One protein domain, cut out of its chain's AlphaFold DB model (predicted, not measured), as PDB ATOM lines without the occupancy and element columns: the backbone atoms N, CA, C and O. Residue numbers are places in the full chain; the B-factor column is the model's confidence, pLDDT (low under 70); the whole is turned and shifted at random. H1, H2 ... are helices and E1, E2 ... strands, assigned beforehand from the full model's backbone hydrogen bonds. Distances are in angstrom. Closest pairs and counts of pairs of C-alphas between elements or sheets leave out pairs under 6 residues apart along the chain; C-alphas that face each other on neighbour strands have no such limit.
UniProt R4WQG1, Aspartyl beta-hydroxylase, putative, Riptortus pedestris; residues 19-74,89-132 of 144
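This is residues 19 to 74 and 89 to 132 of the 144 residues of the protein "Aspartyl beta-hydroxylase, putative" of Riptortus pedestris (UniProt R4WQG1). This is a strung-out chain with no common core: a small hairpin of two short strands, E2 and E3, with the short helix H1 just before it, and four further helices spaced along the chain, no helix touching another. From the hairpin a long link leads away to H2, and residues 51 to 74, which include H2, stick out as a free arm; across the cut H3, H4 and H5 follow one another at separate places. The printed part has 100 residues with five named helices and three named strands, in the order E1, H1, E2, E3, H2, H3, H4, H5; the one sheet, E2 - E3, is antiparallel and the class is mostly helix. The whole is extended, with a radius of gyration of the C-alphas of 23.4 A and spans of 58 by 58 by 33 A.

The sheet is made of E2, residues 37 to 39, 6.9 A long, and E3, residues 45 to 47, 6.6 A long. Before it stand E1, residues 23 to 25, 6.3 A long and beginning with C-alpha 23 at (178.879, 119.919, 201.466), and H1, residues 30 to 36, 10.3 A long. After it come H2, residues 63 to 74, the longest helix at 17.2 A, ending with C-alpha 74 at (167.184, 126.720, 155.642); H3, residues 90 to 98, 12.3 A; H4, residues 107 to 114, 10.4 A; and H5, residues 122 to 130, 12.4 A, ending with C-alpha 130 at (182.460, 99.382, 204.523).

E2 and E3 form a hairpin, antiparallel at 158 degrees between their directions. N 38 and O 46 are 2.8 A apart, and N 46 and O 38 are 2.8 A apart, both within hydrogen-bond range. H1 and E3 have one pair of C-alphas within 8 A, those of Glu 36 and Trp 47, 6.1 A apart. E1 pairs with no named strand, but residues 19 to 20 pair with its residues 23 to 24, antiparallel. H3 and H4 are apart, only just, their closest C-alphas being 8.1 A apart; H4 and H5 are apart too. In H2, H3, H4 and H5 every O i to N i+4 pair is within hydrogen-bond range; in H1 1 of 3 is, beside 2 of 4 O i to N i+3 pairs.

The C-alphas farthest apart, those of Thr 74 and Gly 132, are 61.2 A apart. Residues 75 to 88 are not printed, and C-alphas 74 and 89 are 34.5 A apart across this cut. Of the links that are printed whole, E3 to H2, residues 48 to 62, is long. The mean pLDDT of the printed part is 73.3, and 48 residues are under 70, among them residues 28 to 39 and 63 to 74.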
ATOM      1  N   LEU A  19     184.547 121.986 204.845       54.97
ATOM      2  CA  LEU A  19     183.116 122.033 205.125       54.97
ATOM      3  C   LEU A  19     182.626 123.443 204.818       54.97
ATOM      4  O   LEU A  19     182.738 124.333 205.657       54.97
ATOM      5  N   GLU A  20     182.052 123.627 203.636       55.00
ATOM      6  CA  GLU A  20     181.295 124.829 203.300       55.00
ATOM      7  C   GLU A  20     179.816 124.447 203.145       55.00
ATOM      8  O   GLU A  20     179.469 123.481 202.463       55.00
ATOM      9  N   GLU A  21     178.940 125.120 203.900       57.94
ATOM     10  CA  GLU A  21     177.469 124.965 203.897       57.94
ATOM     11  C   GLU A  21     176.904 123.522 203.993       57.94
ATOM     12  O   GLU A  21     175.746 123.230 203.659       57.94
ATOM     13  N   GLY A  22     177.691 122.595 204.544       60.53
ATOM     14  CA  GLY A  22     177.310 121.194 204.741       60.53
ATOM     15  C   GLY A  22     177.554 120.287 203.532       60.53
ATOM     16  O   GLY A  22     177.070 119.154 203.543       60.53
ATOM     17  N   VAL A  23     178.300 120.753 202.526       56.41
ATOM     18  CA  VAL A  23     178.879 119.919 201.466       56.41
ATOM     19  C   VAL A  23     180.343 119.655 201.828       56.41
ATOM     20  O   VAL A  23     181.098 120.577 202.117       56.41
ATOM     21  N   GLN A  24     180.725 118.377 201.895       63.34
ATOM     22  CA  GLN A  24     182.112 117.971 202.131       63.34
ATOM     23  C   GLN A  24     182.815 117.867 200.780       63.34
ATOM     24  O   GLN A  24     182.453 117.001 199.983       63.34
ATOM     25  N   PHE A  25     183.807 118.719 200.535       59.94
ATOM     26  CA  PHE A  25     184.671 118.604 199.361       59.94
ATOM     27  C   PHE A  25     185.906 117.773 199.711       59.94
ATOM     28  O   PHE A  25     186.565 118.028 200.721       59.94
ATOM     29  N   THR A  26     186.208 116.765 198.892       59.94
ATOM     30  CA  THR A  26     187.444 115.978 198.995       59.94
ATOM     31  C   THR A  26     188.436 116.432 197.925       59.94
ATOM     32  O   THR A  26     188.010 116.663 196.792       59.94
ATOM     33  N   PRO A  27     189.735 116.556 198.250       72.75
ATOM     34  CA  PRO A  27     190.765 116.854 197.256       72.75
ATOM     35  C   PRO A  27     190.858 115.737 196.204       72.75
ATOM     36  O   PRO A  27     190.487 114.591 196.468       72.75
ATOM     37  N   PHE A  28     191.368 116.079 195.021       59.78
ATOM     38  CA  PHE A  28     191.627 115.121 193.946       59.78
ATOM     39  C   PHE A  28     192.740 114.139 194.356       59.78
ATOM     40  O   PHE A  28     193.745 114.530 194.949       59.78
ATOM     41  N   ASN A  29     192.567 112.851 194.050       66.12
ATOM     42  CA  ASN A  29     193.548 111.804 194.341       66.12
ATOM     43  C   ASN A  29     194.355 111.485 193.074       66.12
ATOM     44  O   ASN A  29     193.859 110.822 192.167       66.12
ATOM     45  N   MET A  30     195.621 111.914 193.019       61.62
ATOM     46  CA  MET A  30     196.469 111.766 191.823       61.62
ATOM     47  C   MET A  30     196.692 110.315 191.365       61.62
ATOM     48  O   MET A  30     197.002 110.087 190.200       61.62
ATOM     49  N   ASN A  31     196.551 109.334 192.262       60.22
ATOM     50  CA  ASN A  31     196.736 107.922 191.915       60.22
ATOM     51  C   ASN A  31     195.574 107.357 191.080       60.22
ATOM     52  O   ASN A  31     195.791 106.427 190.315       60.22
ATOM     53  N   GLU A  32     194.368 107.904 191.239       62.00
ATOM     54  CA  GLU A  32     193.156 107.480 190.522       62.00
ATOM     55  C   GLU A  32     193.137 108.079 189.106       62.00
ATOM     56  O   GLU A  32     192.953 107.369 188.125       62.00
ATOM     57  N   GLU A  33     193.513 109.353 188.976       56.19
ATOM     58  CA  GLU A  33     193.632 110.064 187.689       56.19
ATOM     59  C   GLU A  33     194.758 109.518 186.782       56.19
ATOM     60  O   GLU A  33     194.689 109.588 185.550       56.19
ATOM     61  N   MET A  34     195.810 108.946 187.383       57.72
ATOM     62  CA  MET A  34     196.900 108.268 186.666       57.72
ATOM     63  C   MET A  34     196.474 106.899 186.106       57.72
ATOM     64  O   MET A  34     197.137 106.358 185.220       57.72
ATOM     65  N   GLU A  35     195.365 106.340 186.595       57.94
ATOM     66  CA  GLU A  35     194.762 105.113 186.067       57.94
ATOM     67  C   GLU A  35     193.884 105.403 184.826       57.94
ATOM     68  O   GLU A  35     193.717 104.531 183.971       57.94
ATOM     69  N   GLU A  36     193.407 106.647 184.661       58.19
ATOM     70  CA  GLU A  36     192.505 107.083 183.574       58.19
ATOM     71  C   GLU A  36     193.223 107.640 182.321       58.19
ATOM     72  O   GLU A  36     192.634 107.733 181.235       58.19
ATOM     73  N   GLY A  37     194.532 107.918 182.397       66.62
ATOM     74  CA  GLY A  37     195.296 108.456 181.266       66.62
ATOM     75  C   GLY A  37     196.817 108.325 181.379       66.62
ATOM     76  O   GLY A  37     197.354 107.862 182.376       66.62
ATOM     77  N   HIS A  38     197.533 108.692 180.312       68.25
ATOM     78  CA  HIS A  38     198.998 108.689 180.246       68.25
ATOM     79  C   HIS A  38     199.525 110.087 179.916       68.25
ATOM     80  O   HIS A  38     199.008 110.738 179.016       68.25
ATOM     81  N   PHE A  39     200.554 110.552 180.621       67.75
ATOM     82  CA  PHE A  39     201.270 111.772 180.243       67.75
ATOM     83  C   PHE A  39     202.331 111.427 179.197       67.75
ATOM     84  O   PHE A  39     203.089 110.471 179.378       67.75
ATOM     85  N   ASP A  40     202.387 112.182 178.103       74.69
ATOM     86  CA  ASP A  40     203.496 112.086 177.160       74.69
ATOM     87  C   ASP A  40     204.758 112.776 177.714       74.69
ATOM     88  O   ASP A  40     204.726 113.505 178.710       74.69
ATOM     89  N   ALA A  41     205.907 112.534 177.079       71.88
ATOM     90  CA  ALA A  41     207.191 113.103 177.499       71.88
ATOM     91  C   ALA A  41     207.241 114.645 177.423       71.88
ATOM     92  O   ALA A  41     208.174 115.259 177.939       71.88
ATOM     93  N   ASN A  42     206.238 115.268 176.800       76.00
ATOM     94  CA  ASN A  42     206.081 116.708 176.664       76.00
ATOM     95  C   ASN A  42     205.167 117.302 177.753       76.00
ATOM     96  O   ASN A  42     204.977 118.516 177.781       76.00
ATOM     97  N   GLY A  43     204.641 116.473 178.663       72.44
ATOM     98  CA  GLY A  43     203.776 116.893 179.765       72.44
ATOM     99  C   GLY A  43     202.296 117.027 179.392       72.44
ATOM    100  O   GLY A  43     201.526 117.560 180.188       72.44
ATOM    101  N   MET A  44     201.880 116.547 178.216       74.75
ATOM    102  CA  MET A  44     200.481 116.537 177.783       74.75
ATOM    103  C   MET A  44     199.770 115.268 178.269       74.75
ATOM    104  O   MET A  44     200.266 114.154 178.101       74.75
ATOM    105  N   TYR A  45     198.585 115.433 178.860       76.38
ATOM    106  CA  TYR A  45     197.757 114.324 179.340       76.38
ATOM    107  C   TYR A  45     196.915 113.709 178.212       76.38
ATOM    108  O   TYR A  45     196.157 114.410 177.540       76.38
ATOM    109  N   HIS A  46     196.996 112.387 178.054       69.38
ATOM    110  CA  HIS A  46     196.230 111.597 177.089       69.38
ATOM    111  C   HIS A  46     195.297 110.604 177.794       69.38
ATOM    112  O   HIS A  46     195.731 109.584 178.337       69.38
ATOM    113  N   TRP A  47     193.993 110.867 177.724       69.62
ATOM    114  CA  TRP A  47     192.928 110.003 178.248       69.62
ATOM    115  C   TRP A  47     192.873 108.643 177.520       69.62
ATOM    116  O   TRP A  47     192.764 108.601 176.289       69.62
ATOM    117  N   LYS A  48     192.887 107.513 178.247       64.44
ATOM    118  CA  LYS A  48     192.780 106.163 177.650       64.44
ATOM    119  C   LYS A  48     191.314 105.762 177.443       64.44
ATOM    120  O   LYS A  48     190.608 105.390 178.374       64.44
ATOM    121  N   LYS A  49     190.839 105.791 176.194       61.12
ATOM    122  CA  LYS A  49     189.451 105.442 175.812       61.12
ATOM    123  C   LYS A  49     189.222 103.929 175.614       61.12
ATOM    124  O   LYS A  49     188.628 103.532 174.618       61.12
ATOM    125  N   GLU A  50     189.701 103.066 176.515       58.38
ATOM    126  CA  GLU A  50     189.551 101.600 176.347       58.38
ATOM    127  C   GLU A  50     188.185 101.050 176.788       58.38
ATOM    128  O   GLU A  50     187.798  99.953 176.387       58.38
ATOM    129  N   LYS A  51     187.401 101.810 177.556       58.22
ATOM    130  CA  LYS A  51     186.010 101.448 177.837       58.22
ATOM    131  C   LYS A  51     185.130 102.123 176.797       58.22
ATOM    132  O   LYS A  51     184.973 103.341 176.818       58.22
ATOM    133  N   LEU A  52     184.546 101.326 175.902       57.50
ATOM    134  CA  LEU A  52     183.441 101.739 175.040       57.50
ATOM    135  C   LEU A  52     182.219 102.011 175.936       57.50
ATOM    136  O   LEU A  52     181.301 101.201 176.030       57.50
ATOM    137  N   ILE A  53     182.252 103.118 176.679       58.72
ATOM    138  CA  ILE A  53     181.109 103.613 177.434       58.72
ATOM    139  C   ILE A  53     180.114 104.048 176.367       58.72
ATOM    140  O   ILE A  53     180.299 105.053 175.683       58.72
ATOM    141  N   ARG A  54     179.094 103.218 176.164       61.56
ATOM    142  CA  ARG A  54     177.904 103.582 175.414       61.56
ATOM    143  C   ARG A  54     177.296 104.769 176.160       61.56
ATOM    144  O   ARG A  54     176.805 104.608 177.272       61.56
ATOM    145  N   ASP A  55     177.466 105.966 175.616       68.56
ATOM    146  CA  ASP A  55     177.047 107.184 176.296       68.56
ATOM    147  C   ASP A  55     175.517 107.241 176.304       68.56
ATOM    148  O   ASP A  55     174.894 107.604 175.305       68.56
ATOM    149  N   ASN A  56     174.908 106.834 177.422       73.00
ATOM    150  CA  ASN A  56     173.458 106.820 177.632       73.00
ATOM    151  C   ASN A  56     172.801 108.191 177.392       73.00
ATOM    152  O   ASN A  56     171.580 108.262 177.253       73.00
ATOM    153  N   TRP A  57     173.577 109.278 177.347       74.25
ATOM    154  CA  TRP A  57     173.090 110.596 176.943       74.25
ATOM    155  C   TRP A  57     172.957 110.751 175.427       74.25
ATOM    156  O   TRP A  57     171.997 111.359 174.959       74.25
ATOM    157  N   LEU A  58     173.875 110.176 174.651       64.25
ATOM    158  CA  LEU A  58     173.862 110.257 173.187       64.25
ATOM    159  C   LEU A  58     172.960 109.202 172.538       64.25
ATOM    160  O   LEU A  58     172.579 109.361 171.382       64.25
ATOM    161  N   GLU A  59     172.597 108.138 173.256       67.38
ATOM    162  CA  GLU A  59     171.728 107.077 172.726       67.38
ATOM    163  C   GLU A  59     170.295 107.534 172.432       67.38
ATOM    164  O   GLU A  59     169.650 106.983 171.543       67.38
ATOM    165  N   ASN A  60     169.807 108.547 173.150       71.88
ATOM    166  CA  ASN A  60     168.447 109.066 172.984       71.88
ATOM    167  C   ASN A  60     168.355 110.175 171.921       71.88
ATOM    168  O   ASN A  60     167.258 110.663 171.644       71.88
ATOM    169  N   ILE A  61     169.488 110.589 171.341       73.81
ATOM    170  CA  ILE A  61     169.538 111.644 170.328       73.81
ATOM    171  C   ILE A  61     169.479 111.010 168.939       73.81
ATOM    172  O   ILE A  61     170.396 110.323 168.490       73.81
ATOM    173  N   ASP A  62     168.384 111.283 168.239       74.31
ATOM    174  CA  ASP A  62     168.168 110.863 166.860       74.31
ATOM    175  C   ASP A  62     168.800 111.880 165.896       74.31
ATOM    176  O   ASP A  62     168.203 112.904 165.552       74.31
ATOM    177  N   TRP A  63     170.036 111.616 165.469       69.19
ATOM    178  CA  TRP A  63     170.806 112.511 164.595       69.19
ATOM    179  C   TRP A  63     170.153 112.765 163.229       69.19
ATOM    180  O   TRP A  63     170.483 113.753 162.575       69.19
ATOM    181  N   ILE A  64     169.222 111.907 162.797       67.56
ATOM    182  CA  ILE A  64     168.457 112.106 161.561       67.56
ATOM    183  C   ILE A  64     167.471 113.260 161.751       67.56
ATOM    184  O   ILE A  64     167.419 114.155 160.914       67.56
ATOM    185  N   LYS A  65     166.769 113.306 162.889       68.44
ATOM    186  CA  LYS A  65     165.847 114.405 163.224       68.44
ATOM    187  C   LYS A  65     166.572 115.730 163.426       68.44
ATOM    188  O   LYS A  65     166.074 116.763 162.994       68.44
ATOM    189  N   VAL A  66     167.758 115.699 164.042       68.19
ATOM    190  CA  VAL A  66     168.587 116.902 164.232       68.19
ATOM    191  C   VAL A  66     168.978 117.511 162.882       68.19
ATOM    192  O   VAL A  66     168.818 118.712 162.693       68.19
ATOM    193  N   LYS A  67     169.410 116.686 161.920       67.88
ATOM    194  CA  LYS A  67     169.749 117.152 160.565       67.88
ATOM    195  C   LYS A  67     168.533 117.637 159.782       67.88
ATOM    196  O   LYS A  67     168.612 118.653 159.106       67.88
ATOM    197  N   GLN A  68     167.399 116.956 159.919       62.91
ATOM    198  CA  GLN A  68     166.152 117.353 159.265       62.91
ATOM    199  C   GLN A  68     165.675 118.731 159.759       62.91
ATOM    200  O   GLN A  68     165.297 119.580 158.962       62.91
ATOM    201  N   GLN A  69     165.826 119.007 161.058       60.34
ATOM    202  CA  GLN A  69     165.548 120.320 161.640       60.34
ATOM    203  C   GLN A  69     166.529 121.413 161.166       60.34
ATOM    204  O   GLN A  69     166.163 122.588 161.136       60.34
ATOM    205  N   GLU A  70     167.771 121.071 160.811       62.69
ATOM    206  CA  GLU A  70     168.720 122.015 160.199       62.69
ATOM    207  C   GLU A  70     168.347 122.330 158.745       62.69
ATOM    208  O   GLU A  70     168.371 123.494 158.351       62.69
ATOM    209  N   GLU A  71     167.936 121.325 157.970       60.78
ATOM    210  CA  GLU A  71     167.482 121.503 156.585       60.78
ATOM    211  C   GLU A  71     166.174 122.318 156.519       60.78
ATOM    212  O   GLU A  71     166.094 123.284 155.751       60.78
ATOM    213  N   ASP A  72     165.206 122.047 157.399       57.19
ATOM    214  CA  ASP A  72     163.936 122.787 157.486       57.19
ATOM    215  C   ASP A  72     164.138 124.270 157.861       57.19
ATOM    216  O   ASP A  72     163.459 125.153 157.326       57.19
ATOM    217  N   LYS A  73     165.133 124.584 158.705       56.50
ATOM    218  CA  LYS A  73     165.513 125.975 159.035       56.50
ATOM    219  C   LYS A  73     166.047 126.752 157.830       56.50
ATOM    220  O   LYS A  73     165.931 127.975 157.802       56.50
ATOM    221  N   THR A  74     166.624 126.071 156.840       53.66
ATOM    222  CA  THR A  74     167.184 126.720 155.642       53.66
ATOM    223  C   THR A  74     166.170 126.915 154.512       53.66
ATOM    224  O   THR A  74     166.382 127.784 153.666       53.66
ATOM    225  N   ASP A  89     154.609 135.276 185.334       88.94
ATOM    226  CA  ASP A  89     154.567 136.453 186.194       88.94
ATOM    227  C   ASP A  89     155.474 136.223 187.410       88.94
ATOM    228  O   ASP A  89     155.130 135.574 188.406       88.94
ATOM    229  N   THR A  90     156.688 136.757 187.292       90.19
ATOM    230  CA  THR A  90     157.733 136.671 188.309       90.19
ATOM    231  C   THR A  90     157.249 137.199 189.657       90.19
ATOM    232  O   THR A  90     157.607 136.645 190.697       90.19
ATOM    233  N   LEU A  91     156.391 138.224 189.668       90.88
ATOM    234  CA  LEU A  91     155.940 138.876 190.891       90.88
ATOM    235  C   LEU A  91     154.960 137.993 191.670       90.88
ATOM    236  O   LEU A  91     155.082 137.857 192.893       90.88
ATOM    237  N   GLU A  92     154.029 137.338 190.979       91.94
ATOM    238  CA  GLU A  92     153.157 136.329 191.585       91.94
ATOM    239  C   GLU A  92     153.937 135.120 192.106       91.94
ATOM    240  O   GLU A  92     153.646 134.613 193.196       91.94
ATOM    241  N   LEU A  93     154.953 134.676 191.363       91.81
ATOM    242  CA  LEU A  93     155.812 133.572 191.779       91.81
ATOM    243  C   LEU A  93     156.569 133.909 193.070       91.81
ATOM    244  O   LEU A  93     156.554 133.116 194.014       91.81
ATOM    245  N   TYR A  94     157.174 135.097 193.160       93.19
ATOM    246  CA  TYR A  94     157.872 135.525 194.375       93.19
ATOM    247  C   TYR A  94     156.932 135.628 195.577       93.19
ATOM    248  O   TYR A  94     157.300 135.177 196.662       93.19
ATOM    249  N   ARG A  95     155.704 136.141 195.399       94.31
ATOM    250  CA  ARG A  95     154.688 136.166 196.468       94.31
ATOM    251  C   ARG A  95     154.378 134.762 196.990       94.31
ATOM    252  O   ARG A  95     154.339 134.574 198.204       94.31
ATOM    253  N   LYS A  96     154.218 133.781 196.095       93.56
ATOM    254  CA  LYS A  96     154.001 132.368 196.459       93.56
ATOM    255  C   LYS A  96     155.207 131.768 197.179       93.56
ATOM    256  O   LYS A  96     155.036 131.047 198.150       93.56
ATOM    257  N   ILE A  97     156.433 132.064 196.750       92.88
ATOM    258  CA  ILE A  97     157.643 131.563 197.422       92.88
ATOM    259  C   ILE A  97     157.737 132.126 198.847       92.88
ATOM    260  O   ILE A  97     158.025 131.388 199.790       92.88
ATOM    261  N   LEU A  98     157.435 133.415 199.027       93.25
ATOM    262  CA  LEU A  98     157.572 134.116 200.303       93.25
ATOM    263  C   LEU A  98     156.675 133.540 201.411       93.25
ATOM    264  O   LEU A  98     157.062 133.583 202.576       93.25
ATOM    265  N   THR A  99     155.536 132.919 201.071       93.88
ATOM    266  CA  THR A  99     154.680 132.233 202.059       93.88
ATOM    267  C   THR A  99     155.336 130.998 202.683       93.88
ATOM    268  O   THR A  99     154.906 130.551 203.743       93.88
ATOM    269  N   TYR A 100     156.371 130.437 202.050       92.12
ATOM    270  CA  TYR A 100     157.085 129.252 202.535       92.12
ATOM    271  C   TYR A 100     158.398 129.571 203.273       92.12
ATOM    272  O   TYR A 100     158.964 128.672 203.912       92.12
ATOM    273  N   LEU A 101     158.890 130.816 203.198       95.25
ATOM    274  CA  LEU A 101     160.143 131.247 203.829       95.25
ATOM    275  C   LEU A 101     159.932 131.658 205.291       95.25
ATOM    276  O   LEU A 101     158.974 132.346 205.640       95.25
ATOM    277  N   LYS A 102     160.876 131.279 206.157       91.88
ATOM    278  CA  LYS A 102     160.991 131.819 207.517       91.88
ATOM    279  C   LYS A 102     161.767 133.146 207.513       91.88
ATOM    280  O   LYS A 102     162.522 133.416 206.576       91.88
ATOM    281  N   PRO A 103     161.636 133.990 208.558       92.69
ATOM    282  CA  PRO A 103     162.437 135.207 208.661       92.69
ATOM    283  C   PRO A 103     163.937 134.881 208.626       92.69
ATOM    284  O   PRO A 103     164.392 133.985 209.334       92.69
ATOM    285  N   LYS A 104     164.695 135.648 207.829       91.88
ATOM    286  CA  LYS A 104     166.147 135.491 207.600       91.88
ATOM    287  C   LYS A 104     166.576 134.170 206.930       91.88
ATOM    288  O   LYS A 104     167.751 133.823 206.998       91.88
ATOM    289  N   GLU A 105     165.664 133.446 206.284       88.25
ATOM    290  CA  GLU A 105     165.964 132.208 205.547       88.25
ATOM    291  C   GLU A 105     166.162 132.497 204.045       88.25
ATOM    292  O   GLU A 105     165.444 133.314 203.467       88.25
ATOM    293  N   THR A 106     167.117 131.822 203.394       93.50
ATOM    294  CA  THR A 106     167.275 131.866 201.927       93.50
ATOM    295  C   THR A 106     166.414 130.799 201.241       93.50
ATOM    296  O   THR A 106     166.001 129.816 201.858       93.50
ATOM    297  N   ILE A 107     166.169 130.939 199.933       92.56
ATOM    298  CA  ILE A 107     165.385 129.959 199.153       92.56
ATOM    299  C   ILE A 107     166.000 128.555 199.253       92.56
ATOM    300  O   ILE A 107     165.288 127.576 199.469       92.56
ATOM    301  N   THR A 108     167.327 128.445 199.168       89.94
ATOM    302  CA  THR A 108     168.047 127.168 199.278       89.94
ATOM    303  C   THR A 108     167.887 126.531 200.658       89.94
ATOM    304  O   THR A 108     167.691 125.320 200.757       89.94
ATOM    305  N   GLN A 109     167.899 127.331 201.727       88.81
ATOM    306  CA  GLN A 109     167.655 126.855 203.090       88.81
ATOM    307  C   GLN A 109     166.210 126.376 203.275       88.81
ATOM    308  O   GLN A 109     165.997 125.288 203.818       88.81
ATOM    309  N   ALA A 110     165.235 127.121 202.746       91.62
ATOM    310  CA  ALA A 110     163.828 126.732 202.772       91.62
ATOM    311  C   ALA A 110     163.595 125.413 202.017       91.62
ATOM    312  O   ALA A 110     162.935 124.515 202.540       91.62
ATOM    313  N   LEU A 111     164.205 125.248 200.838       90.31
ATOM    314  CA  LEU A 111     164.162 124.000 200.071       90.31
ATOM    315  C   LEU A 111     164.833 122.843 200.816       90.31
ATOM    316  O   LEU A 111     164.270 121.758 200.872       90.31
ATOM    317  N   LYS A 112     165.988 123.063 201.454       84.94
ATOM    318  CA  LYS A 112     166.682 122.035 202.252       84.94
ATOM    319  C   LYS A 112     165.868 121.597 203.473       84.94
ATOM    320  O   LYS A 112     165.937 120.440 203.879       84.94
ATOM    321  N   ARG A 113     165.092 122.510 204.061       86.44
ATOM    322  CA  ARG A 113     164.182 122.234 205.179       86.44
ATOM    323  C   ARG A 113     162.909 121.508 204.734       86.44
ATOM    324  O   ARG A 113     162.468 120.601 205.434       86.44
ATOM    325  N   LEU A 114     162.296 121.936 203.627       87.88
ATOM    326  CA  LEU A 114     161.059 121.356 203.082       87.88
ATOM    327  C   LEU A 114     161.306 120.020 202.369       87.88
ATOM    328  O   LEU A 114     160.476 119.121 202.454       87.88
ATOM    329  N   GLY A 115     162.456 119.878 201.710       83.62
ATOM    330  CA  GLY A 115     162.852 118.751 200.860       83.62
ATOM    331  C   GLY A 115     163.143 117.432 201.580       83.62
ATOM    332  O   GLY A 115     163.712 116.532 200.973       83.62
ATOM    333  N   GLY A 116     162.736 117.291 202.845       70.50
ATOM    334  CA  GLY A 116     162.845 116.042 203.594       70.50
ATOM    335  C   GLY A 116     164.283 115.637 203.933       70.50
ATOM    336  O   GLY A 116     165.265 116.152 203.416       70.50
ATOM    337  N   SER A 117     164.403 114.730 204.898       61.50
ATOM    338  CA  SER A 117     165.632 114.374 205.614       61.50
ATOM    339  C   SER A 117     166.869 114.150 204.742       61.50
ATOM    340  O   SER A 117     166.771 113.545 203.678       61.50
ATOM    341  N   LYS A 118     168.036 114.508 205.299       66.62
ATOM    342  CA  LYS A 118     169.391 114.161 204.840       66.62
ATOM    343  C   LYS A 118     169.433 112.713 204.331       66.62
ATOM    344  O   LYS A 118     169.611 111.771 205.102       66.62
ATOM    345  N   SER A 119     169.238 112.531 203.029       67.50
ATOM    346  CA  SER A 119     169.633 111.306 202.354       67.50
ATOM    347  C   SER A 119     171.126 111.183 202.608       67.50
ATOM    348  O   SER A 119     171.858 112.121 202.293       67.50
ATOM    349  N   LEU A 120     171.553 110.070 203.216       65.38
ATOM    350  CA  LEU A 120     172.968 109.793 203.455       65.38
ATOM    351  C   LEU A 120     173.748 110.163 202.197       65.38
ATOM    352  O   LEU A 120     173.390 109.709 201.100       65.38
ATOM    353  N   SER A 121     174.762 111.011 202.354       72.25
ATOM    354  CA  SER A 121     175.619 111.374 201.228       72.25
ATOM    355  C   SER A 121     176.221 110.101 200.628       72.25
ATOM    356  O   SER A 121     176.379 109.096 201.328       72.25
ATOM    357  N   ALA A 122     176.570 110.114 199.341       71.75
ATOM    358  CA  ALA A 122     177.218 108.971 198.695       71.75
ATOM    359  C   ALA A 122     178.424 108.470 199.516       71.75
ATOM    360  O   ALA A 122     178.586 107.266 199.724       71.75
ATOM    361  N   SER A 123     179.189 109.397 200.102       70.50
ATOM    362  CA  SER A 123     180.312 109.097 200.994       70.50
ATOM    363  C   SER A 123     179.890 108.436 202.316       70.50
ATOM    364  O   SER A 123     180.532 107.488 202.764       70.50
ATOM    365  N   GLU A 124     178.793 108.872 202.937       75.25
ATOM    366  CA  GLU A 124     178.217 108.253 204.141       75.25
ATOM    367  C   GLU A 124     177.696 106.836 203.867       75.25
ATOM    368  O   GLU A 124     177.927 105.924 204.663       75.25
ATOM    369  N   ARG A 125     177.058 106.620 202.711       80.25
ATOM    370  CA  ARG A 125     176.580 105.296 202.280       80.25
ATOM    371  C   ARG A 125     177.736 104.321 202.075       80.25
ATOM    372  O   ARG A 125     177.657 103.176 202.516       80.25
ATOM    373  N   LEU A 126     178.828 104.776 201.458       79.94
ATOM    374  CA  LEU A 126     180.038 103.971 201.264       79.94
ATOM    375  C   LEU A 126     180.718 103.628 202.595       79.94
ATOM    376  O   LEU A 126     181.115 102.479 202.800       79.94
ATOM    377  N   LYS A 127     180.799 104.586 203.530       81.62
ATOM    378  CA  LYS A 127     181.328 104.353 204.885       81.62
ATOM    379  C   LYS A 127     180.506 103.308 205.642       81.62
ATOM    380  O   LYS A 127     181.090 102.413 206.247       81.62
ATOM    381  N   LEU A 128     179.176 103.373 205.569       80.31
ATOM    382  CA  LEU A 128     178.288 102.389 206.200       80.31
ATOM    383  C   LEU A 128     178.421 100.999 205.577       80.31
ATOM    384  O   LEU A 128     178.570 100.022 206.309       80.31
ATOM    385  N   LYS A 129     178.491 100.919 204.242       82.19
ATOM    386  CA  LYS A 129     178.741  99.663 203.520       82.19
ATOM    387  C   LYS A 129     180.083  99.037 203.913       82.19
ATOM    388  O   LYS A 129     180.150  97.832 204.125       82.19
ATOM    389  N   LYS A 130     181.138  99.846 204.064       82.94
ATOM    390  CA  LYS A 130     182.460  99.382 204.523       82.94
ATOM    391  C   LYS A 130     182.459  98.966 205.998       82.94
ATOM    392  O   LYS A 130     183.177  98.044 206.366       82.94
ATOM    393  N   ALA A 131     181.646  99.619 206.828       80.31
ATOM    394  CA  ALA A 131     181.459  99.288 208.239       80.31
ATOM    395  C   ALA A 131     180.454  98.143 208.485       80.31
ATOM    396  O   ALA A 131     180.197  97.816 209.642       80.31
ATOM    397  N   GLY A 132     179.861  97.565 207.431       76.88
ATOM    398  CA  GLY A 132     178.863  96.495 207.532       76.88
ATOM    399  C   GLY A 132     177.538  96.907 208.186       76.88
ATOM    400  O   GLY A 132     176.776  96.037 208.589       76.88
TER     401      GLY A 132